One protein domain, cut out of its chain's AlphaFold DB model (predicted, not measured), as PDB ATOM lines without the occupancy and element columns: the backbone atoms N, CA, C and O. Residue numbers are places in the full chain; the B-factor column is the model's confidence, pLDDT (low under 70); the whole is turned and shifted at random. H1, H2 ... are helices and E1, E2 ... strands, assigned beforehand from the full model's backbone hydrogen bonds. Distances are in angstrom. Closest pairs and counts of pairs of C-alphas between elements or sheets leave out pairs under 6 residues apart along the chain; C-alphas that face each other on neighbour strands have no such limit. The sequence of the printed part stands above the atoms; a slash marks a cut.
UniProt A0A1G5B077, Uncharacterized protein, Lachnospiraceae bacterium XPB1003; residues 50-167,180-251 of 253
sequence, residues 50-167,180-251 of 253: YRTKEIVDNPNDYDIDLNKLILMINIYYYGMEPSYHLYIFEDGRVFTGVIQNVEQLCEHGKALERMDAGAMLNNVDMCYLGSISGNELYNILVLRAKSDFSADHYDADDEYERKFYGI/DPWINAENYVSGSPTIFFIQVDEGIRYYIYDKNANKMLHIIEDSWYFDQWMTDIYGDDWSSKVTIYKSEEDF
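Overview. This is residues 50 to 167 and 180 to 251 of the 253 residues of an uncharacterized protein of Lachnospiraceae bacterium XPB1003 (UniProt A0A1G5B077). One twisted sheet of eight strands, curled like part of a barrel, makes the core, with H4, H6 and H7 over one face and H2 on the other, three layers in all. From this body residues 157 to 167 stick out, of which 157 to 166 belong to H5. The printed part has 190 residues with eight named helices and eight named strands, in the order E1 H1 E2 E3 E4 H2 H3 E5 H4 H5 E6 E7 E8 H6 H7 H8. The sheet, E1 E5 E4 E3 E2 E6 E7 E8, is antiparallel and the class mixed; the whole is compact, with a radius of gyration of the C-alphas of 16.2 A and spans of 52 by 38 by 35 A.

Arrangement. Begin at edge strand E1, residues 50 to 55, paired with E5, residues 125 to 131, by N 52 and O 129, 2.8 A. H1, residues 59 to 62, only just touches H3, residues 117 to 123, with 3 pairs of C-alphas within 8 A, Pro 59 and Gly 118 closest at 5.9 A. E2, 69 to 77, E3, 80 to 89, and E4, 93 to 99, form a meander, each strand the antiparallel neighbour of the one before; find N 73 and O 86, 2.8 A, then N 85 and O 97, 2.8 A. E4 and E5 are antiparallel neighbours, with N 96 and O 127 within hydrogen-bond range at 2.8 A. H2, 102 to 113, on the sheet at a height of 8.3 A, forms a helical hairpin with H3, C-alphas 111 and 120 closest at 5.1 A; H3 only grazes the sheet. H4, 134 to 144, runs across the strands on the opposite face to H2. H5, 156 to 166, is only just not on the sheet, with 4 pairs of C-alphas within 10 A. E6, 182 to 189, E7, 192 to 200, and E8, 204 to 206, form another meander: see N 194 and O 187, 2.8 A, and N 199 and O 205, 3.0 A; E2 and E6 are antiparallel neighbours, with N 74 and O 184 within hydrogen-bond range at 2.9 A. H6, 211 to 221, touches H4, C-alphas 143 and 212 closest at 5.2 A, at a shallow tilt of 31 degrees, opposite ways. H7, 224 to 234, on the same face, lies over E4 and along it, at 8 degrees on the local plane; H8, 238 to 241, only just touches it, only at the corner, with 3 pairs of C-alphas within 8 A, Thr 231 and Trp 238 closest at 5.9 A. In H2 to H7 every O i to N i+4 pair is within hydrogen-bond range; H1 and H8 are too short for one.

Along the chain. Find C-alpha 50 at (576.787, 526.251, 396.861), where E1 begins. E3, 27.9 A, starts at (589.027, 501.515, 378.395); E7 is 24.8 A, E2 23.2 A, H2 16.8 A. H8 ends at (573.436, 511.342, 374.111).

Size, cuts and confidence. C-alphas 61 and 167 are the two farthest apart, 52.9 A. Residues 168 to 179 are not printed, a gap of 21.2 A between C-alphas 167 and 180; the link H4 to H5 is long. pLDDT is under 70 at 54 residues, among them 150 to 167 and 190 to 209.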
ATOM      1  N   TYR A  50     575.617 525.522 397.332       94.88
ATOM      2  CA  TYR A  50     576.787 526.251 396.861       94.88
ATOM      3  C   TYR A  50     577.332 525.524 395.639       94.88
ATOM      4  O   TYR A  50     577.405 524.301 395.646       94.88
ATOM      5  N   ARG A  51     577.706 526.263 394.597       95.00
ATOM      6  CA  ARG A  51     578.193 525.703 393.332       95.00
ATOM      7  C   ARG A  51     579.580 526.252 393.057       95.00
ATOM      8  O   ARG A  51     579.774 527.465 393.116       95.00
ATOM      9  N   THR A  52     580.522 525.373 392.762       93.44
ATOM     10  CA  THR A  52     581.903 525.718 392.442       93.44
ATOM     11  C   THR A  52     582.520 524.648 391.539       93.44
ATOM     12  O   THR A  52     581.850 523.711 391.108       93.44
ATOM     13  N   LYS A  53     583.800 524.804 391.222       91.81
ATOM     14  CA  LYS A  53     584.623 523.761 390.617       91.81
ATOM     15  C   LYS A  53     586.062 523.993 391.043       91.81
ATOM     16  O   LYS A  53     586.772 524.804 390.452       91.81
ATOM     17  N   GLU A  54     586.460 523.322 392.113       93.25
ATOM     18  CA  GLU A  54     587.762 523.511 392.752       93.25
ATOM     19  C   GLU A  54     588.510 522.178 392.792       93.25
ATOM     20  O   GLU A  54     587.963 521.169 393.232       93.25
ATOM     21  N   ILE A  55     589.752 522.157 392.307       90.38
ATOM     22  CA  ILE A  55     590.602 520.959 392.346       90.38
ATOM     23  C   ILE A  55     590.967 520.667 393.805       90.38
ATOM     24  O   ILE A  55     591.265 521.586 394.571       90.38
ATOM     25  N   VAL A  56     590.927 519.393 394.196       89.38
ATOM     26  CA  VAL A  56     591.290 518.948 395.542       89.38
ATOM     27  C   VAL A  56     592.705 518.377 395.526       89.38
ATOM     28  O   VAL A  56     592.902 517.199 395.249       89.38
ATOM     29  N   ASP A  57     593.686 519.208 395.876       82.81
ATOM     30  CA  ASP A  57     595.093 518.786 395.959       82.81
ATOM     31  C   ASP A  57     595.434 518.111 397.306       82.81
ATOM     32  O   ASP A  57     596.433 517.397 397.423       82.81
ATOM     33  N   ASN A  58     594.628 518.343 398.352       81.44
ATOM     34  CA  ASN A  58     594.838 517.812 399.701       81.44
ATOM     35  C   ASN A  58     593.495 517.478 400.385       81.44
ATOM     36  O   ASN A  58     592.607 518.332 400.429       81.44
ATOM     37  N   PRO A  59     593.336 516.283 400.997       76.56
ATOM     38  CA  PRO A  59     592.091 515.900 401.683       76.56
ATOM     39  C   PRO A  59     591.683 516.844 402.808       76.56
ATOM     40  O   PRO A  59     590.496 516.976 403.099       76.56
ATOM     41  N   ASN A  60     592.660 517.472 403.463       83.62
ATOM     42  CA  ASN A  60     592.414 518.311 404.630       83.62
ATOM     43  C   ASN A  60     591.812 519.669 404.260       83.62
ATOM     44  O   ASN A  60     591.165 520.277 405.108       83.62
ATOM     45  N   ASP A  61     591.982 520.126 403.015       85.00
ATOM     46  CA  ASP A  61     591.422 521.403 402.550       85.00
ATOM     47  C   ASP A  61     589.891 521.378 402.594       85.00
ATOM     48  O   ASP A  61     589.243 522.391 402.858       85.00
ATOM     49  N   TYR A  62     589.326 520.182 402.418       85.12
ATOM     50  CA  TYR A  62     587.898 519.921 402.473       85.12
ATOM     51  C   TYR A  62     587.531 518.896 403.538       85.12
ATOM     52  O   TYR A  62     586.458 518.333 403.416       85.12
ATOM     53  N   ASP A  63     588.363 518.623 404.549       88.00
ATOM     54  CA  ASP A  63     588.055 517.701 405.664       88.00
ATOM     55  C   ASP A  63     587.226 516.467 405.236       88.00
ATOM     56  O   ASP A  63     586.069 516.282 405.641       88.00
ATOM     57  N   ILE A  64     587.754 515.711 404.268       90.81
ATOM     58  CA  ILE A  64     587.017 514.613 403.633       90.81
ATOM     59  C   ILE A  64     586.980 513.414 404.575       90.81
ATOM     60  O   ILE A  64     588.006 512.804 404.870       90.81
ATOM     61  N   ASP A  65     585.770 513.048 404.992       90.31
ATOM     62  CA  ASP A  65     585.507 511.903 405.858       90.31
ATOM     63  C   ASP A  65     584.708 510.845 405.094       90.31
ATOM     64  O   ASP A  65     583.499 510.980 404.892       90.31
ATOM     65  N   LEU A  66     585.382 509.768 404.683       90.12
ATOM     66  CA  LEU A  66     584.766 508.667 403.938       90.12
ATOM     67  C   LEU A  66     583.686 507.922 404.738       90.12
ATOM     68  O   LEU A  66     582.825 507.285 404.136       90.12
ATOM     69  N   ASN A  67     583.636 508.066 406.069       88.88
ATOM     70  CA  ASN A  67     582.527 507.520 406.861       88.88
ATOM     71  C   ASN A  67     581.198 508.222 406.572       88.88
ATOM     72  O   ASN A  67     580.138 507.651 406.826       88.88
ATOM     73  N   LYS A  68     581.257 509.451 406.049       91.25
ATOM     74  CA  LYS A  68     580.092 510.231 405.636       91.25
ATOM     75  C   LYS A  68     579.739 510.022 404.166       91.25
ATOM     76  O   LYS A  68     578.792 510.648 403.707       91.25
ATOM     77  N   LEU A  69     580.468 509.207 403.402       92.44
ATOM     78  CA  LEU A  69     580.100 508.920 402.015       92.44
ATOM     79  C   LEU A  69     578.739 508.206 402.001       92.44
ATOM     80  O   LEU A  69     578.584 507.153 402.618       92.44
ATOM     81  N   ILE A  70     577.744 508.783 401.320       90.25
ATOM     82  CA  ILE A  70     576.422 508.155 401.173       90.25
ATOM     83  C   ILE A  70     576.322 507.350 399.893       90.25
ATOM     84  O   ILE A  70     575.766 506.253 399.894       90.25
ATOM     85  N   LEU A  71     576.833 507.915 398.806       89.44
ATOM     86  CA  LEU A  71     576.633 507.407 397.467       89.44
ATOM     87  C   LEU A  71     577.824 507.780 396.596       89.44
ATOM     88  O   LEU A  71     578.304 508.914 396.653       89.44
ATOM     89  N   MET A  72     578.232 506.837 395.760       90.50
ATOM     90  CA  MET A  72     579.114 507.072 394.631       90.50
ATOM     91  C   MET A  72     578.399 506.629 393.352       90.50
ATOM     92  O   MET A  72     577.882 505.516 393.302       90.50
ATOM     93  N   ILE A  73     578.328 507.492 392.342       87.88
ATOM     94  CA  ILE A  73     577.872 507.133 390.994       87.88
ATOM     95  C   ILE A  73     579.106 507.063 390.107       87.88
ATOM     96  O   ILE A  73     579.907 507.995 390.106       87.88
ATOM     97  N   ASN A  74     579.262 505.976 389.359       84.00
ATOM     98  CA  ASN A  74     580.432 505.754 388.518       84.00
ATOM     99  C   ASN A  74     580.027 505.611 387.058       84.00
ATOM    100  O   ASN A  74     578.970 505.064 386.779       84.00
ATOM    101  N   ILE A  75     580.886 506.058 386.143       81.44
ATOM    102  CA  ILE A  75     580.861 505.742 384.714       81.44
ATOM    103  C   ILE A  75     582.163 505.011 384.399       81.44
ATOM    104  O   ILE A  75     583.249 505.584 384.492       81.44
ATOM    105  N   TYR A  76     582.046 503.743 384.037       72.75
ATOM    106  CA  TYR A  76     583.137 502.820 383.782       72.75
ATOM    107  C   TYR A  76     583.093 502.336 382.335       72.75
ATOM    108  O   TYR A  76     582.084 501.807 381.875       72.75
ATOM    109  N   TYR A  77     584.201 502.464 381.614       67.06
ATOM    110  CA  TYR A  77     584.337 501.901 380.276       67.06
ATOM    111  C   TYR A  77     585.124 500.593 380.391       67.06
ATOM    112  O   TYR A  77     586.265 500.571 380.848       67.06
ATOM    113  N   TYR A  78     584.514 499.460 380.038       57.12
ATOM    114  CA  TYR A  78     585.138 498.159 380.292       57.12
ATOM    115  C   TYR A  78     586.450 498.001 379.513       57.12
ATOM    116  O   TYR A  78     586.449 497.869 378.288       57.12
ATOM    117  N   GLY A  79     587.576 497.987 380.234       55.78
ATOM    118  CA  GLY A  79     588.911 497.875 379.639       55.78
ATOM    119  C   GLY A  79     589.333 499.091 378.807       55.78
ATOM    120  O   GLY A  79     590.239 498.965 377.983       55.78
ATOM    121  N   MET A  80     588.669 500.234 378.995       62.47
ATOM    122  CA  MET A  80     589.027 501.515 378.395       62.47
ATOM    123  C   MET A  80     588.989 502.597 379.471       62.47
ATOM    124  O   MET A  80     588.135 502.597 380.349       62.47
ATOM    125  N   GLU A  81     589.916 503.536 379.410       71.38
ATOM    126  CA  GLU A  81     589.987 504.652 380.347       71.38
ATOM    127  C   GLU A  81     589.708 505.979 379.643       71.38
ATOM    128  O   GLU A  81     589.930 506.081 378.428       71.38
ATOM    129  N   PRO A  82     589.238 507.007 380.377       83.44
ATOM    130  CA  PRO A  82     589.115 507.114 381.846       83.44
ATOM    131  C   PRO A  82     587.783 506.629 382.458       83.44
ATOM    132  O   PRO A  82     586.776 506.499 381.770       83.44
ATOM    133  N   SER A  83     587.782 506.402 383.780       85.88
ATOM    134  CA  SER A  83     586.571 506.199 384.603       85.88
ATOM    135  C   SER A  83     586.196 507.482 385.343       85.88
ATOM    136  O   SER A  83     587.076 508.215 385.795       85.88
ATOM    137  N   TYR A  84     584.900 507.747 385.492       90.44
ATOM    138  CA  TYR A  84     584.389 508.969 386.115       90.44
ATOM    139  C   TYR A  84     583.553 508.650 387.343       90.44
ATOM    140  O   TYR A  84     582.768 507.710 387.331       90.44
ATOM    141  N   HIS A  85     583.680 509.468 388.379       92.81
ATOM    142  CA  HIS A  85     583.050 509.250 389.673       92.81
ATOM    143  C   HIS A  85     582.339 510.523 390.140       92.81
ATOM    144  O   HIS A  85     582.835 511.634 389.933       92.81
ATOM    145  N   LEU A  86     581.196 510.366 390.799       94.62
ATOM    146  CA  LEU A  86     580.457 511.413 391.498       94.62
ATOM    147  C   LEU A  86     580.183 510.937 392.926       94.62
ATOM    148  O   LEU A  86     579.495 509.942 393.128       94.62
ATOM    149  N   TYR A  87     580.698 511.659 393.912       95.25
ATOM    150  CA  TYR A  87     580.622 511.320 395.331       95.25
ATOM    151  C   TYR A  87     579.697 512.294 396.049       95.25
ATOM    152  O   TYR A  87     579.823 513.511 395.893       95.25
ATOM    153  N   ILE A  88     578.812 511.765 396.886       95.31
ATOM    154  CA  ILE A  88     577.891 512.555 397.701       95.31
ATOM    155  C   ILE A  88     578.075 512.167 399.167       95.31
ATOM    156  O   ILE A  88     578.090 510.978 399.496       95.31
ATOM    157  N   PHE A  89     578.188 513.160 400.052       95.25
ATOM    158  CA  PHE A  89     578.431 512.971 401.486       95.25
ATOM    159  C   PHE A  89     577.231 513.385 402.362       95.25
ATOM    160  O   PHE A  89     576.400 514.202 401.965       95.25
ATOM    161  N   GLU A  90     577.145 512.842 403.583       93.69
ATOM    162  CA  GLU A  90     576.084 513.104 404.576       93.69
ATOM    163  C   GLU A  90     576.032 514.568 405.036       93.69
ATOM    164  O   GLU A  90     575.002 515.009 405.535       93.69
ATOM    165  N   ASP A  91     577.113 515.327 404.851       93.31
ATOM    166  CA  ASP A  91     577.170 516.770 405.110       93.31
ATOM    167  C   ASP A  91     576.842 517.628 403.876       93.31
ATOM    168  O   ASP A  91     577.006 518.847 403.896       93.31
ATOM    169  N   GLY A  92     576.354 517.001 402.803       94.75
ATOM    170  CA  GLY A  92     575.882 517.669 401.595       94.75
ATOM    171  C   GLY A  92     576.973 518.043 400.602       94.75
ATOM    172  O   GLY A  92     576.645 518.579 399.546       94.75
ATOM    173  N   ARG A  93     578.249 517.772 400.892       96.56
ATOM    174  CA  ARG A  93     579.342 518.038 399.949       96.56
ATOM    175  C   ARG A  93     579.312 517.060 398.779       96.56
ATOM    176  O   ARG A  93     579.059 515.867 398.958       96.56
ATOM    177  N   VAL A  94     579.595 517.589 397.592       97.25
ATOM    178  CA  VAL A  94     579.648 516.841 396.335       97.25
ATOM    179  C   VAL A  94     581.026 516.978 395.722       97.25
ATOM    180  O   VAL A  94     581.540 518.087 395.550       97.25
ATOM    181  N   PHE A  95     581.594 515.841 395.350       96.69
ATOM    182  CA  PHE A  95     582.859 515.770 394.637       96.69
ATOM    183  C   PHE A  95     582.674 514.981 393.349       96.69
ATOM    184  O   PHE A  95     581.802 514.123 393.254       96.69
ATOM    185  N   THR A  96     583.520 515.244 392.368       96.12
ATOM    186  CA  THR A  96     583.690 514.385 391.200       96.12
ATOM    187  C   THR A  96     585.147 513.985 391.072       96.12
ATOM    188  O   THR A  96     586.017 514.682 391.584       96.12
ATOM    189  N   GLY A  97     585.424 512.864 390.420       93.19
ATOM    190  CA  GLY A  97     586.774 512.379 390.209       93.19
ATOM    191  C   GLY A  97     586.939 511.684 388.868       93.19
ATOM    192  O   GLY A  97     585.989 511.091 388.355       93.19
ATOM    193  N   VAL A  98     588.149 511.751 388.315       92.88
ATOM    194  CA  VAL A  98     588.535 511.017 387.105       92.88
ATOM    195  C   VAL A  98     589.693 510.078 387.425       92.88
ATOM    196  O   VAL A  98     590.704 510.499 387.984       92.88
ATOM    197  N   ILE A  99     589.540 508.802 387.078       88.56
ATOM    198  CA  ILE A  99     590.572 507.773 387.221       88.56
ATOM    199  C   ILE A  99     591.090 507.410 385.832       88.56
ATOM    200  O   ILE A  99     590.330 506.976 384.965       88.56
ATOM    201  N   GLN A 100     592.392 507.591 385.613       86.62
ATOM    202  CA  GLN A 100     592.991 507.554 384.275       86.62
ATOM    203  C   GLN A 100     593.403 506.151 383.820       86.62
ATOM    204  O   GLN A 100     593.665 505.958 382.637       86.62
ATOM    205  N   ASN A 101     593.549 505.191 384.739       83.38
ATOM    206  CA  ASN A 101     593.977 503.830 384.411       83.38
ATOM    207  C   ASN A 101     593.453 502.768 385.398       83.38
ATOM    208  O   ASN A 101     593.095 503.076 386.537       83.38
ATOM    209  N   VAL A 102     593.461 501.500 384.973       78.19
ATOM    210  CA  VAL A 102     593.048 500.344 385.796       78.19
ATOM    211  C   VAL A 102     593.836 500.220 387.109       78.19
ATOM    212  O   VAL A 102     593.261 499.838 388.125       78.19
ATOM    213  N   GLU A 103     595.137 500.531 387.132       83.06
ATOM    214  CA  GLU A 103     595.942 500.430 388.361       83.06
ATOM    215  C   GLU A 103     595.434 501.402 389.436       83.06
ATOM    216  O   GLU A 103     595.179 500.993 390.572       83.06
ATOM    217  N   GLN A 104     595.200 502.658 389.053       86.56
ATOM    218  CA  GLN A 104     594.594 503.671 389.914       86.56
ATOM    219  C   GLN A 104     593.179 503.279 390.342       86.56
ATOM    220  O   GLN A 104     592.832 503.467 391.505       86.56
ATOM    221  N   LEU A 105     592.379 502.680 389.453       83.25
ATOM    222  CA  LEU A 105     591.037 502.193 389.790       83.25
ATOM    223  C   LEU A 105     591.087 501.131 390.897       83.25
ATOM    224  O   LEU A 105     590.333 501.200 391.870       83.25
ATOM    225  N   CYS A 106     592.011 500.172 390.790       82.88
ATOM    226  CA  CYS A 106     592.211 499.148 391.811       82.88
ATOM    227  C   CYS A 106     592.684 499.738 393.148       82.88
ATOM    228  O   CYS A 106     592.204 499.325 394.206       82.88
ATOM    229  N   GLU A 107     593.625 500.685 393.133       89.12
ATOM    230  CA  GLU A 107     594.105 501.331 394.362       89.12
ATOM    231  C   GLU A 107     593.059 502.262 394.987       89.12
ATOM    232  O   GLU A 107     592.948 502.313 396.214       89.12
ATOM    233  N   HIS A 108     592.233 502.917 394.170       88.94
ATOM    234  CA  HIS A 108     591.085 503.701 394.614       88.94
ATOM    235  C   HIS A 108     590.060 502.826 395.351       88.94
ATOM    236  O   HIS A 108     589.676 503.154 396.474       88.94
ATOM    237  N   GLY A 109     589.690 501.666 394.793       85.75
ATOM    238  CA  GLY A 109     588.807 500.707 395.471       85.75
ATOM    239  C   GLY A 109     589.353 500.265 396.835       85.75
ATOM    240  O   GLY A 109     588.661 500.351 397.849       85.75
ATOM    241  N   LYS A 110     590.644 499.911 396.908       88.06
ATOM    242  CA  LYS A 110     591.308 499.573 398.184       88.06
ATOM    243  C   LYS A 110     591.368 500.749 399.159       88.06
ATOM    244  O   LYS A 110     591.426 500.541 400.370       88.06
ATOM    245  N   ALA A 111     591.474 501.984 398.673       90.06
ATOM    246  CA  ALA A 111     591.478 503.167 399.525       90.06
ATOM    247  C   ALA A 111     590.109 503.378 400.183       90.06
ATOM    248  O   ALA A 111     590.056 503.608 401.391       90.06
ATOM    249  N   LEU A 112     589.023 503.201 399.425       88.12
ATOM    250  CA  LEU A 112     587.656 503.239 399.945       88.12
ATOM    251  C   LEU A 112     587.413 502.146 400.995       88.12
ATOM    252  O   LEU A 112     586.957 502.456 402.094       88.12
ATOM    253  N   GLU A 113     587.806 500.898 400.717       85.75
ATOM    254  CA  GLU A 113     587.703 499.787 401.681       85.75
ATOM    255  C   GLU A 113     588.468 500.060 402.986       85.75
ATOM    256  O   GLU A 113     588.033 499.682 404.075       85.75
ATOM    257  N   ARG A 114     589.625 500.726 402.885       88.81
ATOM    258  CA  ARG A 114     590.464 501.098 404.033       88.81
ATOM    259  C   ARG A 114     590.041 502.398 404.710       88.81
ATOM    260  O   ARG A 114     590.659 502.747 405.715       88.81
ATOM    261  N   MET A 115     589.028 503.101 404.197       89.75
ATOM    262  CA  MET A 115     588.628 504.429 404.677       89.75
ATOM    263  C   MET A 115     589.768 505.459 404.642       89.75
ATOM    264  O   MET A 115     589.860 506.338 405.499       89.75
ATOM    265  N   ASP A 116     590.650 505.363 403.649       91.38
ATOM    266  CA  ASP A 116     591.817 506.231 403.509       91.38
ATOM    267  C   ASP A 116     591.561 507.331 402.469       91.38
ATOM    268  O   ASP A 116     591.806 507.157 401.274       91.38
ATOM    269  N   ALA A 117     591.068 508.484 402.933       90.81
ATOM    270  CA  ALA A 117     590.774 509.639 402.081       90.81
ATOM    271  C   ALA A 117     592.016 510.186 401.356       90.81
ATOM    272  O   ALA A 117     591.911 510.674 400.231       90.81
ATOM    273  N   GLY A 118     593.200 510.088 401.976       89.69
ATOM    274  CA  GLY A 118     594.449 510.535 401.362       89.69
ATOM    275  C   GLY A 118     594.883 509.613 400.232       89.69
ATOM    276  O   GLY A 118     595.234 510.083 399.151       89.69
ATOM    277  N   ALA A 119     594.811 508.300 400.447       89.94
ATOM    278  CA  ALA A 119     595.057 507.334 399.384       89.94
ATOM    279  C   ALA A 119     594.005 507.429 398.272       89.94
ATOM    280  O   ALA A 119     594.372 507.313 397.110       89.94
ATOM    281  N   MET A 120     592.732 507.677 398.598       90.75
ATOM    282  CA  MET A 120     591.680 507.861 397.593       90.75
ATOM    283  C   MET A 120     592.053 509.009 396.651       90.75
ATOM    284  O   MET A 120     592.176 508.786 395.451       90.75
ATOM    285  N   LEU A 121     592.347 510.188 397.208       89.75
ATOM    286  CA  LEU A 121     592.739 511.388 396.462       89.75
ATOM    287  C   LEU A 121     593.983 511.232 395.597       89.75
ATOM    288  O   LEU A 121     594.029 511.747 394.492       89.75
ATOM    289  N   ASN A 122     594.990 510.505 396.072       89.69
ATOM    290  CA  ASN A 122     596.202 510.287 395.283       89.69
ATOM    291  C   ASN A 122     595.957 509.420 394.033       89.69
ATOM    292  O   ASN A 122     596.811 509.378 393.149       89.69
ATOM    293  N   ASN A 123     594.830 508.704 393.979       88.25
ATOM    294  CA  ASN A 123     594.471 507.805 392.883       88.25
ATOM    295  C   ASN A 123     593.355 508.354 391.980       88.25
ATOM    296  O   ASN A 123     593.056 507.728 390.965       88.25
ATOM    297  N   VAL A 124     592.743 509.492 392.321       88.31
ATOM    298  CA  VAL A 124     591.664 510.099 391.536       88.31
ATOM    299  C   VAL A 124     591.875 511.603 391.404       88.31
ATOM    300  O   VAL A 124     592.094 512.294 392.395       88.31
ATOM    301  N   ASP A 125     591.757 512.126 390.183       90.06
ATOM    302  CA  ASP A 125     591.808 513.567 389.925       90.06
ATOM    303  C   ASP A 125     590.508 514.207 390.434       90.06
ATOM    304  O   ASP A 125     589.530 514.349 389.695       90.06
ATOM    305  N   MET A 126     590.456 514.513 391.732       92.38
ATOM    306  CA  MET A 126     589.222 514.913 392.399       92.38
ATOM    307  C   MET A 126     588.976 516.420 392.342       92.38
ATOM    308  O   MET A 126     589.868 517.241 392.545       92.38
ATOM    309  N   CYS A 127     587.719 516.784 392.132       94.81
ATOM    310  CA  CYS A 127     587.224 518.148 392.144       94.81
ATOM    311  C   CYS A 127     586.047 518.267 393.112       94.81
ATOM    312  O   CYS A 127     585.121 517.456 393.095       94.81
ATOM    313  N   TYR A 128     586.045 519.314 393.923       96.19
ATOM    314  CA  TYR A 128     584.890 519.740 394.692       96.19
ATOM    315  C   TYR A 128     583.928 520.509 393.782       96.19
ATOM    316  O   TYR A 128     584.307 521.511 393.170       96.19
ATOM    317  N   LEU A 129     582.684 520.035 393.686       96.06
ATOM    318  CA  LEU A 129     581.633 520.681 392.895       96.06
ATOM    319  C   LEU A 129     580.811 521.664 393.729       96.06
ATOM    320  O   LEU A 129     580.229 522.600 393.186       96.06
ATOM    321  N   GLY A 130     580.757 521.481 395.048       95.94
ATOM    322  CA  GLY A 130     579.975 522.335 395.934       95.94
ATOM    323  C   GLY A 130     579.123 521.553 396.927       95.94
ATOM    324  O   GLY A 130     579.461 520.443 397.336       95.94
ATOM    325  N   SER A 131     578.012 522.153 397.344       96.12
ATOM    326  CA  SER A 131     577.093 521.592 398.332       96.12
ATOM    327  C   SER A 131     575.678 521.488 397.771       96.12
ATOM    328  O   SER A 131     575.165 522.448 397.190       96.12
ATOM    329  N   ILE A 132     575.042 520.336 397.981       95.75
ATOM    330  CA  ILE A 132     573.624 520.088 397.689       95.75
ATOM    331  C   ILE A 132     572.756 520.997 398.566       95.75
ATOM    332  O   ILE A 132     573.149 521.373 399.673       95.75
ATOM    333  N   SER A 133     571.551 521.345 398.107       95.69
ATOM    334  CA  SER A 133     570.599 522.024 398.981       95.69
ATOM    335  C   SER A 133     570.208 521.140 400.175       95.69
ATOM    336  O   SER A 133     569.967 519.936 400.048       95.69
ATOM    337  N   GLY A 134     570.049 521.743 401.354       95.25
ATOM    338  CA  GLY A 134     569.584 521.028 402.542       95.25
ATOM    339  C   GLY A 134     568.279 520.251 402.341       95.25
ATOM    340  O   GLY A 134     568.087 519.168 402.888       95.25
ATOM    341  N   ASN A 135     567.369 520.773 401.514       95.12
ATOM    342  CA  ASN A 135     566.108 520.102 401.213       95.12
ATOM    343  C   ASN A 135     566.310 518.807 400.406       95.12
ATOM    344  O   ASN A 135     565.701 517.786 400.727       95.12
ATOM    345  N   GLU A 136     567.152 518.834 399.374       95.50
ATOM    346  CA  GLU A 136     567.488 517.637 398.592       95.50
ATOM    347  C   GLU A 136     568.216 516.609 399.459       95.50
ATOM    348  O   GLU A 136     567.793 515.452 399.502       95.50
ATOM    349  N   LEU A 137     569.220 517.037 400.235       96.44
ATOM    350  CA  LEU A 137     569.962 516.153 401.136       96.44
ATOM    351  C   LEU A 137     569.044 515.475 402.160       96.44
ATOM    352  O   LEU A 137     569.108 514.259 402.343       96.44
ATOM    353  N   TYR A 138     568.134 516.230 402.785       96.38
ATOM    354  CA  TYR A 138     567.145 515.670 403.707       96.38
ATOM    355  C   TYR A 138     566.319 514.568 403.035       96.38
ATOM    356  O   TYR A 138     566.150 513.485 403.601       96.38
ATOM    357  N   ASN A 139     565.817 514.818 401.822       95.38
ATOM    358  CA  ASN A 139     565.013 513.843 401.089       95.38
ATOM    359  C   ASN A 139     565.826 512.596 400.718       95.38
ATOM    360  O   ASN A 139     565.330 511.485 400.917       95.38
ATOM    361  N   ILE A 140     567.075 512.764 400.276       93.38
ATOM    362  CA  ILE A 140     568.010 511.666 399.996       93.38
ATOM    363  C   ILE A 140     568.217 510.804 401.249       93.38
ATOM    364  O   ILE A 140     567.954 509.604 401.219       93.38
ATOM    365  N   LEU A 141     568.580 511.403 402.389       93.00
ATOM    366  CA  LEU A 141     568.808 510.675 403.645       93.00
ATOM    367  C   LEU A 141     567.529 509.998 404.170       93.00
ATOM    368  O   LEU A 141     567.565 508.903 404.742       93.00
ATOM    369  N   VAL A 142     566.364 510.621 403.960       92.88
ATOM    370  CA  VAL A 142     565.062 510.049 404.320       92.88
ATOM    371  C   VAL A 142     564.733 508.808 403.500       92.88
ATOM    372  O   VAL A 142     564.180 507.859 404.071       92.88
ATOM    373  N   LEU A 143     565.010 508.853 402.196       90.56
ATOM    374  CA  LEU A 143     564.793 507.757 401.259       90.56
ATOM    375  C   LEU A 143     565.786 506.630 401.525       90.56
ATOM    376  O   LEU A 143     565.331 505.520 401.773       90.56
ATOM    377  N   ARG A 144     567.083 506.939 401.646       88.12
ATOM    378  CA  ARG A 144     568.153 505.990 401.994       88.12
ATOM    379  C   ARG A 144     567.817 505.151 403.224       88.12
ATOM    380  O   ARG A 144     567.950 503.937 403.200       88.12
ATOM    381  N   ALA A 145     567.297 505.768 404.288       87.31
ATOM    382  CA  ALA A 145     566.912 505.056 405.514       87.31
ATOM    383  C   ALA A 145     565.702 504.105 405.360       87.31
ATOM    384  O   ALA A 145     565.366 503.386 406.302       87.31
ATOM    385  N   LYS A 146     564.989 504.164 404.231       86.75
ATOM    386  CA  LYS A 146     563.851 503.299 403.881       86.75
ATOM    387  C   LYS A 146     564.167 502.352 402.725       86.75
ATOM    388  O   LYS A 146     563.347 501.475 402.465       86.75
ATOM    389  N   SER A 147     565.261 502.591 402.014       81.69
ATOM    390  CA  SER A 147     565.695 501.779 400.893       81.69
ATOM    391  C   SER A 147     566.224 500.452 401.397       81.69
ATOM    392  O   SER A 147     567.038 500.410 402.321       81.69
ATOM    393  N   ASP A 148     565.779 499.376 400.771       76.25
ATOM    394  CA  ASP A 148     566.421 498.084 400.918       76.25
ATOM    395  C   ASP A 148     567.398 497.885 399.757       76.25
ATOM    396  O   ASP A 148     567.052 497.362 398.702       76.25
ATOM    397  N   PHE A 149     568.639 498.338 399.949       70.38
ATOM    398  CA  PHE A 149     569.708 498.150 398.961       70.38
ATOM    399  C   PHE A 149     570.122 496.681 398.811       70.38
ATOM    400  O   PHE A 149     570.817 496.344 397.864       70.38
ATOM    401  N   SER A 150     569.689 495.809 399.729       64.06
ATOM    402  CA  SER A 150     569.909 494.366 399.652       64.06
ATOM    403  C   SER A 150     568.745 493.604 399.017       64.06
ATOM    404  O   SER A 150     568.884 492.398 398.813       64.06
ATOM    405  N   ALA A 151     567.618 494.279 398.727       52.62
ATOM    406  CA  ALA A 151     566.355 493.630 398.378       52.62
ATOM    407  C   ALA A 151     566.446 492.747 397.140       52.62
ATOM    408  O   ALA A 151     565.819 491.702 397.145       52.62
ATOM    409  N   ASP A 152     567.218 493.125 396.125       45.50
ATOM    410  CA  ASP A 152     567.417 492.330 394.917       45.50
ATOM    411  C   ASP A 152     568.681 492.852 394.219       45.50
ATOM    412  O   ASP A 152     568.641 493.849 393.494       45.50
ATOM    413  N   HIS A 153     569.826 492.200 394.450       45.84
ATOM    414  CA  HIS A 153     570.961 492.346 393.542       45.84
ATOM    415  C   HIS A 153     570.539 491.697 392.223       45.84
ATOM    416  O   HIS A 153     570.541 490.475 392.096       45.84
ATOM    417  N   TYR A 154     570.133 492.502 391.245       45.41
ATOM    418  CA  TYR A 154     570.208 492.056 389.864       45.41
ATOM    419  C   TYR A 154     571.687 492.006 389.513       45.41
ATOM    420  O   TYR A 154     572.258 493.032 389.159       45.41
ATOM    421  N   ASP A 155     572.323 490.858 389.723       49.00
ATOM    422  CA  ASP A 155     573.731 490.705 389.405       49.00
ATOM    423  C   ASP A 155     573.883 490.822 387.884       49.00
ATOM    424  O   ASP A 155     573.432 489.976 387.107       49.00
ATOM    425  N   ALA A 156     574.427 491.957 387.450       45.50
ATOM    426  CA  ALA A 156     574.678 492.197 386.044       45.50
ATOM    427  C   ALA A 156     575.735 491.224 385.505       45.50
ATOM    428  O   ALA A 156     575.705 490.958 384.305       45.50
ATOM    429  N   ASP A 157     576.588 490.649 386.367       45.50
ATOM    430  CA  ASP A 157     577.452 489.527 386.015       45.50
ATOM    431  C   ASP A 157     576.612 488.261 385.817       45.50
ATOM    432  O   ASP A 157     576.782 487.621 384.788       45.50
ATOM    433  N   ASP A 158     575.624 487.947 386.665       45.09
ATOM    434  CA  ASP A 158     574.710 486.811 386.429       45.09
ATOM    435  C   ASP A 158     573.857 486.995 385.160       45.09
ATOM    436  O   ASP A 158     573.614 486.030 384.436       45.09
ATOM    437  N   GLU A 159     573.385 488.207 384.843       42.81
ATOM    438  CA  GLU A 159     572.660 488.472 383.593       42.81
ATOM    439  C   GLU A 159     573.593 488.443 382.377       42.81
ATOM    440  O   GLU A 159     573.215 487.920 381.324       42.81
ATOM    441  N   TYR A 160     574.800 489.003 382.497       44.19
ATOM    442  CA  TYR A 160     575.838 488.908 381.478       44.19
ATOM    443  C   TYR A 160     576.186 487.441 381.233       44.19
ATOM    444  O   TYR A 160     576.120 486.993 380.094       44.19
ATOM    445  N   GLU A 161     576.435 486.661 382.281       44.91
ATOM    446  CA  GLU A 161     576.663 485.222 382.232       44.91
ATOM    447  C   GLU A 161     575.449 484.482 381.660       44.91
ATOM    448  O   GLU A 161     575.611 483.636 380.785       44.91
ATOM    449  N   ARG A 162     574.214 484.830 382.030       43.78
ATOM    450  CA  ARG A 162     572.991 484.234 381.462       43.78
ATOM    451  C   ARG A 162     572.850 484.517 379.966       43.78
ATOM    452  O   ARG A 162     572.486 483.616 379.208       43.78
ATOM    453  N   LYS A 163     573.139 485.745 379.522       46.59
ATOM    454  CA  LYS A 163     573.126 486.150 378.104       46.59
ATOM    455  C   LYS A 163     574.291 485.532 377.324       46.59
ATOM    456  O   LYS A 163     574.101 485.135 376.179       46.59
ATOM    457  N   PHE A 164     575.464 485.408 377.941       45.03
ATOM    458  CA  PHE A 164     576.703 484.932 377.322       45.03
ATOM    459  C   PHE A 164     576.796 483.399 377.269       45.03
ATOM    460  O   PHE A 164     577.208 482.835 376.257       45.03
ATOM    461  N   TYR A 165     576.372 482.703 378.327       45.12
ATOM    462  CA  TYR A 165     576.384 481.240 378.422       45.12
ATOM    463  C   TYR A 165     575.076 480.575 377.947       45.12
ATOM    464  O   TYR A 165     575.038 479.349 377.838       45.12
ATOM    465  N   GLY A 166     574.007 481.335 377.658       46.34
ATOM    466  CA  GLY A 166     572.644 480.783 377.573       46.34
ATOM    467  C   GLY A 166     571.873 480.849 376.248       46.34
ATOM    468  O   GLY A 166     570.883 480.127 376.137       46.34
ATOM    469  N   ILE A 167     572.262 481.631 375.231       43.75
ATOM    470  CA  ILE A 167     571.639 481.562 373.889       43.75
ATOM    471  C   ILE A 167     572.721 481.710 372.806       43.75
ATOM    472  O   ILE A 167     573.317 482.764 372.666       43.75
ATOM    473  N   ASP A 180     579.722 500.184 375.232       53.06
ATOM    474  CA  ASP A 180     579.045 501.304 375.882       53.06
ATOM    475  C   ASP A 180     579.498 501.457 377.349       53.06
ATOM    476  O   ASP A 180     579.751 500.451 378.027       53.06
ATOM    477  N   PRO A 181     579.609 502.698 377.863       59.53
ATOM    478  CA  PRO A 181     579.952 502.935 379.258       59.53
ATOM    479  C   PRO A 181     578.923 502.319 380.202       59.53
ATOM    480  O   PRO A 181     577.716 502.502 380.059       59.53
ATOM    481  N   TRP A 182     579.419 501.647 381.232       65.25
ATOM    482  CA  TRP A 182     578.641 501.146 382.350       65.25
ATOM    483  C   TRP A 182     578.532 502.242 383.388       65.25
ATOM    484  O   TRP A 182     579.537 502.660 383.954       65.25
ATOM    485  N   ILE A 183     577.321 502.703 383.664       72.50
ATOM    486  CA  ILE A 183     577.089 503.538 384.840       72.50
ATOM    487  C   ILE A 183     576.721 502.608 385.990       72.50
ATOM    488  O   ILE A 183     576.135 501.565 385.743       72.50
ATOM    489  N   ASN A 184     577.078 502.906 387.232       72.88
ATOM    490  CA  ASN A 184     576.535 502.213 388.399       72.88
ATOM    491  C   ASN A 184     576.389 503.197 389.569       72.88
ATOM    492  O   ASN A 184     576.940 504.298 389.540       72.88
ATOM    493  N   ALA A 185     575.611 502.816 390.578       78.12
ATOM    494  CA  ALA A 185     575.479 503.579 391.806       78.12
ATOM    495  C   ALA A 185     575.744 502.660 393.004       78.12
ATOM    496  O   ALA A 185     575.238 501.542 393.101       78.12
ATOM    497  N   GLU A 186     576.570 503.138 393.923       81.06
ATOM    498  CA  GLU A 186     577.052 502.384 395.069       81.06
ATOM    499  C   GLU A 186     576.688 503.135 396.340       81.06
ATOM    500  O   GLU A 186     577.173 504.242 396.584       81.06
ATOM    501  N   ASN A 187     575.821 502.545 397.164       81.62
ATOM    502  CA  ASN A 187     575.494 503.110 398.469       81.62
ATOM    503  C   ASN A 187     576.494 502.594 399.498       81.62
ATOM    504  O   ASN A 187     576.662 501.388 399.658       81.62
ATOM    505  N   TYR A 188     577.096 503.510 400.245       81.06
ATOM    506  CA  TYR A 188     578.082 503.182 401.265       81.06
ATOM    507  C   TYR A 188     577.409 503.168 402.634       81.06
ATOM    508  O   TYR A 188     576.776 504.140 403.043       81.06
ATOM    509  N   VAL A 189     577.528 502.059 403.367       72.06
ATOM    510  CA  VAL A 189     577.126 501.975 404.781       72.06
ATOM    511  C   VAL A 189     578.332 501.531 405.583       72.06
ATOM    512  O   VAL A 189     578.755 500.382 405.486       72.06
ATOM    513  N   SER A 190     578.903 502.451 406.365       63.75
ATOM    514  CA  SER A 190     580.091 502.175 407.187       63.75
ATOM    515  C   SER A 190     581.255 501.559 406.391       63.75
ATOM    516  O   SER A 190     581.994 500.734 406.919       63.75
ATOM    517  N   GLY A 191     581.397 501.939 405.117       55.38
ATOM    518  CA  GLY A 191     582.469 501.474 404.231       55.38
ATOM    519  C   GLY A 191     582.227 500.224 403.431       55.38
ATOM    520  O   GLY A 191     583.030 499.923 402.557       55.38
ATOM    521  N   SER A 192     581.117 499.541 403.667       62.78
ATOM    522  CA  SER A 192     580.688 498.469 402.785       62.78
ATOM    523  C   SER A 192     579.827 499.067 401.671       62.78
ATOM    524  O   SER A 192     578.735 499.570 401.977       62.78
ATOM    525  N   PRO A 193     580.278 499.045 400.404       68.69
ATOM    526  CA  PRO A 193     579.422 499.406 399.291       68.69
ATOM    527  C   PRO A 193     578.367 498.315 399.097       68.69
ATOM    528  O   PRO A 193     578.653 497.120 399.135       68.69
ATOM    529  N   THR A 194     577.123 498.727 398.895       64.56
ATOM    530  CA  THR A 194     576.095 497.888 398.281       64.56
ATOM    531  C   THR A 194     575.859 498.445 396.891       64.56
ATOM    532  O   THR A 194     575.390 499.578 396.746       64.56
ATOM    533  N   ILE A 195     576.265 497.668 395.889       63.38
ATOM    534  CA  ILE A 195     576.119 498.024 394.482       63.38
ATOM    535  C   ILE A 195     574.659 497.811 394.108       63.38
ATOM    536  O   ILE A 195     574.094 496.750 394.364       63.38
ATOM    537  N   PHE A 196     574.053 498.802 393.471       62.41
ATOM    538  CA  PHE A 196     572.786 498.615 392.788       62.41
ATOM    539  C   PHE A 196     572.953 499.072 391.339       62.41
ATOM    540  O   PHE A 196     573.427 500.172 391.046       62.41
ATOM    541  N   PHE A 197     572.690 498.133 390.431       53.03
ATOM    542  CA  PHE A 197     573.209 498.181 389.073       53.03
ATOM    543  C   PHE A 197     572.427 499.119 388.159       53.03
ATOM    544  O   PHE A 197     571.217 499.323 388.279       53.03
ATOM    545  N   ILE A 198     573.168 499.629 387.184       51.47
ATOM    546  CA  ILE A 198     572.693 500.360 386.024       51.47
ATOM    547  C   ILE A 198     573.399 499.670 384.833       51.47
ATOM    548  O   ILE A 198     574.588 499.372 384.905       51.47
ATOM    549  N   GLN A 199     572.680 499.301 383.773       46.47
ATOM    550  CA  GLN A 199     573.282 498.699 382.566       46.47
ATOM    551  C   GLN A 199     572.984 499.589 381.359       46.47
ATOM    552  O   GLN A 199     571.940 500.218 381.319       46.47
ATOM    553  N   VAL A 200     573.858 499.636 380.351       46.00
ATOM    554  CA  VAL A 200     573.626 500.365 379.090       46.00
ATOM    555  C   VAL A 200     573.594 499.404 377.901       46.00
ATOM    556  O   VAL A 200     574.351 498.438 377.849       46.00
ATOM    557  N   ASP A 201     572.636 499.658 377.010       41.12
ATOM    558  CA  ASP A 201     572.776 499.695 375.543       41.12
ATOM    559  C   ASP A 201     571.588 500.566 375.059       41.12
ATOM    560  O   ASP A 201     570.443 500.339 375.465       41.12
ATOM    561  N   GLU A 202     571.867 501.664 374.359       42.25
ATOM    562  CA  GLU A 202     570.963 502.816 374.137       42.25
ATOM    563  C   GLU A 202     570.312 503.398 375.420       42.25
ATOM    564  O   GLU A 202     569.146 503.158 375.756       42.25
ATOM    565  N   GLY A 203     571.079 504.236 376.130       43.50
ATOM    566  CA  GLY A 203     570.634 504.955 377.328       43.50
ATOM    567  C   GLY A 203     571.089 504.325 378.643       43.50
ATOM    568  O   GLY A 203     571.210 503.110 378.755       43.50
ATOM    569  N   ILE A 204     571.330 505.160 379.653       45.78
ATOM    570  CA  ILE A 204     571.502 504.771 381.055       45.78
ATOM    571  C   ILE A 204     570.248 504.015 381.523       45.78
ATOM    572  O   ILE A 204     569.202 504.619 381.782       45.78
ATOM    573  N   ARG A 205     570.325 502.682 381.641       48.66
ATOM    574  CA  ARG A 205     569.211 501.861 382.146       48.66
ATOM    575  C   ARG A 205     569.353 501.689 383.653       48.66
ATOM    576  O   ARG A 205     570.259 501.001 384.113       48.66
ATOM    577  N   TYR A 206     568.427 502.264 384.410       48.12
ATOM    578  CA  TYR A 206     568.298 502.037 385.847       48.12
ATOM    579  C   TYR A 206     567.360 500.856 386.088       48.12
ATOM    580  O   TYR A 206     566.211 500.883 385.651       48.12
ATOM    581  N   TYR A 207     567.814 499.840 386.821       47.12
ATOM    582  CA  TYR A 207     566.919 498.836 387.397       47.12
ATOM    583  C   TYR A 207     567.174 498.755 388.893       47.12
ATOM    584  O   TYR A 207     568.073 498.062 389.359       47.12
ATOM    585  N   ILE A 208     566.358 499.480 389.657       52.22
ATOM    586  CA  ILE A 208     566.320 499.352 391.110       52.22
ATOM    587  C   ILE A 208     564.900 498.979 391.501       52.22
ATOM    588  O   ILE A 208     563.990 499.807 391.436       52.22
ATOM    589  N   TYR A 209     564.714 497.732 391.933       54.94
ATOM    590  CA  TYR A 209     563.418 497.253 392.416       54.94
ATOM    591  C   TYR A 209     562.961 498.001 393.682       54.94
ATOM    592  O   TYR A 209     561.759 498.171 393.916       54.94
ATOM    593  N   ASP A 210     563.894 498.529 394.488       73.62
ATOM    594  CA  ASP A 210     563.543 499.386 395.618       73.62
ATOM    595  C   ASP A 210     563.117 500.792 395.158       73.62
ATOM    596  O   ASP A 210     563.908 501.660 394.781       73.62
ATOM    597  N   LYS A 211     561.815 501.052 395.284       76.88
ATOM    598  CA  LYS A 211     561.190 502.339 394.947       76.88
ATOM    599  C   LYS A 211     561.781 503.559 395.669       76.88
ATOM    600  O   LYS A 211     561.552 504.678 395.213       76.88
ATOM    601  N   ASN A 212     562.407 503.404 396.840       83.12
ATOM    602  CA  ASN A 212     562.967 504.536 397.586       83.12
ATOM    603  C   ASN A 212     564.372 504.867 397.079       83.12
ATOM    604  O   ASN A 212     564.677 506.046 396.922       83.12
ATOM    605  N   ALA A 213     565.184 503.853 396.776       79.00
ATOM    606  CA  ALA A 213     566.476 504.012 396.123       79.00
ATOM    607  C   ALA A 213     566.315 504.610 394.718       79.00
ATOM    608  O   ALA A 213     567.004 505.576 394.406       79.00
ATOM    609  N   ASN A 214     565.322 504.163 393.938       77.19
ATOM    610  CA  ASN A 214     565.021 504.782 392.642       77.19
ATOM    611  C   ASN A 214     564.650 506.277 392.785       77.19
ATOM    612  O   ASN A 214     565.235 507.155 392.160       77.19
ATOM    613  N   LYS A 215     563.751 506.611 393.722       83.06
ATOM    614  CA  LYS A 215     563.406 508.018 394.015       83.06
ATOM    615  C   LYS A 215     564.597 508.860 394.463       83.06
ATOM    616  O   LYS A 215     564.614 510.057 394.202       83.06
ATOM    617  N   MET A 216     565.537 508.264 395.192       86.88
ATOM    618  CA  MET A 216     566.743 508.946 395.647       86.88
ATOM    619  C   MET A 216     567.643 509.296 394.462       86.88
ATOM    620  O   MET A 216     568.126 510.422 394.399       86.88
ATOM    621  N   LEU A 217     567.813 508.369 393.515       81.75
ATOM    622  CA  LEU A 217     568.558 508.630 392.288       81.75
ATOM    623  C   LEU A 217     567.919 509.717 391.431       81.75
ATOM    624  O   LEU A 217     568.633 510.605 390.994       81.75
ATOM    625  N   HIS A 218     566.594 509.745 391.279       82.94
ATOM    626  CA  HIS A 218     565.950 510.817 390.507       82.94
ATOM    627  C   HIS A 218     566.190 512.214 391.077       82.94
ATOM    628  O   HIS A 218     566.344 513.166 390.322       82.94
ATOM    629  N   ILE A 219     566.255 512.352 392.408       89.19
ATOM    630  CA  ILE A 219     566.631 513.633 393.028       89.19
ATOM    631  C   ILE A 219     568.045 514.036 392.597       89.19
ATOM    632  O   ILE A 219     568.306 515.213 392.382       89.19
ATOM    633  N   ILE A 220     568.950 513.064 392.472       89.69
ATOM    634  CA  ILE A 220     570.325 513.296 392.038       89.69
ATOM    635  C   ILE A 220     570.381 513.614 390.544       89.69
ATOM    636  O   ILE A 220     571.039 514.572 390.166       89.69
ATOM    637  N   GLU A 221     569.679 512.871 389.698       85.38
ATOM    638  CA  GLU A 221     569.644 513.087 388.245       85.38
ATOM    639  C   GLU A 221     569.083 514.461 387.871       85.38
ATOM    640  O   GLU A 221     569.625 515.132 386.999       85.38
ATOM    641  N   ASP A 222     568.025 514.902 388.555       88.62
ATOM    642  CA  ASP A 222     567.390 516.201 388.312       88.62
ATOM    643  C   ASP A 222     568.190 517.374 388.948       88.62
ATOM    644  O   ASP A 222     567.751 518.527 388.911       88.62
ATOM    645  N   SER A 223     569.359 517.104 389.547       92.44
ATOM    646  CA  SER A 223     570.175 518.098 390.253       92.44
ATOM    647  C   SER A 223     571.169 518.839 389.350       92.44
ATOM    648  O   SER A 223     571.646 518.336 388.331       92.44
ATOM    649  N   TRP A 224     571.577 520.033 389.788       94.56
ATOM    650  CA  TRP A 224     572.567 520.843 389.070       94.56
ATOM    651  C   TRP A 224     573.963 520.206 389.025       94.56
ATOM    652  O   TRP A 224     574.708 520.443 388.078       94.56
ATOM    653  N   TYR A 225     574.353 519.445 390.051       94.31
ATOM    654  CA  TYR A 225     575.700 518.874 390.132       94.31
ATOM    655  C   TYR A 225     575.833 517.643 389.239       94.31
ATOM    656  O   TYR A 225     576.903 517.417 388.682       94.31
ATOM    657  N   PHE A 226     574.749 516.883 389.061       92.38
ATOM    658  CA  PHE A 226     574.707 515.794 388.094       92.38
ATOM    659  C   PHE A 226     574.756 516.336 386.662       92.38
ATOM    660  O   PHE A 226     575.563 515.865 385.869       92.38
ATOM    661  N   ASP A 227     573.984 517.383 386.359       92.12
ATOM    662  CA  ASP A 227     574.025 518.066 385.058       92.12
ATOM    663  C   ASP A 227     575.419 518.637 384.738       92.12
ATOM    664  O   ASP A 227     575.963 518.387 383.662       92.12
ATOM    665  N   GLN A 228     576.051 519.327 385.697       93.19
ATOM    666  CA  GLN A 228     577.421 519.837 385.558       93.19
ATOM    667  C   GLN A 228     578.428 518.705 385.308       93.19
ATOM    668  O   GLN A 228     579.291 518.829 384.438       93.19
ATOM    669  N   TRP A 229     578.320 517.608 386.060       94.00
ATOM    670  CA  TRP A 229     579.202 516.451 385.928       94.00
ATOM    671  C   TRP A 229     579.047 515.762 384.568       94.00
ATOM    672  O   TRP A 229     580.037 515.513 383.886       94.00
ATOM    673  N   MET A 230     577.814 515.521 384.123       89.44
ATOM    674  CA  MET A 230     577.537 514.906 382.823       89.44
ATOM    675  C   MET A 230     577.946 515.804 381.655       89.44
ATOM    676  O   MET A 230     578.464 515.309 380.654       89.44
ATOM    677  N   THR A 231     577.786 517.119 381.804       91.06
ATOM    678  CA  THR A 231     578.264 518.113 380.836       91.06
ATOM    679  C   THR A 231     579.784 518.070 380.687       91.06
ATOM    680  O   THR A 231     580.292 518.139 379.570       91.06
ATOM    681  N   ASP A 232     580.529 517.890 381.780       89.75
ATOM    682  CA  ASP A 232     581.992 517.784 381.727       89.75
ATOM    683  C   ASP A 232     582.473 516.532 380.967       89.75
ATOM    684  O   ASP A 232     583.546 516.553 380.363       89.75
ATOM    685  N   ILE A 233     581.686 515.451 380.981       87.62
ATOM    686  CA  ILE A 233     582.034 514.170 380.346       87.62
ATOM    687  C   ILE A 233     581.572 514.130 378.888       87.62
ATOM    688  O   ILE A 233     582.335 513.765 377.994       87.62
ATOM    689  N   TYR A 234     580.316 514.500 378.639       85.50
ATOM    690  CA  TYR A 234     579.646 514.293 377.356       85.50
ATOM    691  C   TYR A 234     579.342 515.591 376.595       85.50
ATOM    692  O   TYR A 234     578.948 515.513 375.428       85.50
ATOM    693  N   GLY A 235     579.562 516.767 377.192       88.06
ATOM    694  CA  GLY A 235     579.266 518.089 376.620       88.06
ATOM    695  C   GLY A 235     577.857 518.609 376.935       88.06
ATOM    696  O   GLY A 235     577.032 517.900 377.502       88.06
ATOM    697  N   ASP A 236     577.561 519.853 376.537       90.69
ATOM    698  CA  ASP A 236     576.294 520.552 376.852       90.69
ATOM    699  C   ASP A 236     575.029 519.826 376.346       90.69
ATOM    700  O   ASP A 236     573.928 520.026 376.853       90.69
ATOM    701  N   ASP A 237     575.165 518.984 375.323       85.12
ATOM    702  CA  ASP A 237     574.099 518.175 374.735       85.12
ATOM    703  C   ASP A 237     574.040 516.751 375.316       85.12
ATOM    704  O   ASP A 237     573.419 515.871 374.711       85.12
ATOM    705  N   TRP A 238     574.659 516.507 376.481       83.75
ATOM    706  CA  TRP A 238     574.721 515.186 377.121       83.75
ATOM    707  C   TRP A 238     573.345 514.525 377.237       83.75
ATOM    708  O   TRP A 238     573.211 513.344 376.937       83.75
ATOM    709  N   SER A 239     572.303 515.293 377.568       78.31
ATOM    710  CA  SER A 239     570.929 514.791 377.721       78.31
ATOM    711  C   SER A 239     570.329 514.202 376.435       78.31
ATOM    712  O   SER A 239     569.356 513.457 376.495       78.31
ATOM    713  N   SER A 240     570.907 514.503 375.267       74.50
ATOM    714  CA  SER A 240     570.534 513.891 373.982       74.50
ATOM    715  C   SER A 240     571.350 512.641 373.637       74.50
ATOM    716  O   SER A 240     570.924 511.833 372.816       74.50
ATOM    717  N   LYS A 241     572.521 512.485 374.263       72.94
ATOM    718  CA  LYS A 241     573.436 511.342 374.111       72.94
ATOM    719  C   LYS A 241     573.142 510.240 375.125       72.94
ATOM    720  O   LYS A 241     573.572 509.104 374.962       72.94
ATOM    721  N   VAL A 242     572.436 510.605 376.188       70.38
ATOM    722  CA  VAL A 242     572.296 509.825 377.402       70.38
ATOM    723  C   VAL A 242     570.825 509.813 377.814       70.38
ATOM    724  O   VAL A 242     570.301 510.800 378.323       70.38
ATOM    725  N   THR A 243     570.157 508.679 377.626       64.06
ATOM    726  CA  THR A 243     568.763 508.492 378.061       64.06
ATOM    727  C   THR A 243     568.722 507.923 379.473       64.06
ATOM    728  O   THR A 243     569.311 506.879 379.701       64.06
ATOM    729  N   ILE A 244     568.014 508.559 380.406       65.25
ATOM    730  CA  ILE A 244     567.803 508.057 381.773       65.25
ATOM    731  C   ILE A 244     566.346 507.597 381.901       65.25
ATOM    732  O   ILE A 244     565.429 508.420 381.874       65.25
ATOM    733  N   TYR A 245     566.120 506.287 382.010       54.34
ATOM    734  CA  TYR A 245     564.772 505.719 382.153       54.34
ATOM    735  C   TYR A 245     564.295 505.785 383.610       54.34
ATOM    736  O   TYR A 245     565.003 505.335 384.509       54.34
ATOM    737  N   LYS A 246     563.090 506.329 383.846       52.88
ATOM    738  CA  LYS A 246     562.576 506.607 385.201       52.88
ATOM    739  C   LYS A 246     561.716 505.474 385.789       52.88
ATOM    740  O   LYS A 246     561.534 505.394 387.007       52.88
ATOM    741  N   SER A 247     561.192 504.573 384.957       52.00
ATOM    742  CA  SER A 247     560.352 503.450 385.394       52.00
ATOM    743  C   SER A 247     560.256 502.323 384.361       52.00
ATOM    744  O   SER A 247     560.604 502.508 383.197       52.00
ATOM    745  N   GLU A 248     559.701 501.173 384.775       49.69
ATOM    746  CA  GLU A 248     559.373 500.077 383.851       49.69
ATOM    747  C   GLU A 248     558.350 500.460 382.769       49.69
ATOM    748  O   GLU A 248     558.347 499.890 381.681       49.69
ATOM    749  N   GLU A 249     557.481 501.433 383.044       51.25
ATOM    750  CA  GLU A 249     556.450 501.884 382.102       51.25
ATOM    751  C   GLU A 249     557.015 502.799 381.005       51.25
ATOM    752  O   GLU A 249     556.403 502.932 379.945       51.25
ATOM    753  N   ASP A 250     558.199 503.382 381.225       43.91
ATOM    754  CA  ASP A 250     558.904 504.196 380.230       43.91
ATOM    755  C   ASP A 250     559.600 503.329 379.158       43.91
ATOM    756  O   ASP A 250     560.142 503.855 378.184       43.91
ATOM    757  N   PHE A 251     559.555 501.996 379.296       44.53
ATOM    758  CA  PHE A 251     559.992 501.050 378.273       44.53
ATOM    759  C   PHE A 251     558.892 500.852 377.220       44.53
ATOM    760  O   PHE A 251     558.037 499.971 377.327       44.53
TER     761      PHE A 251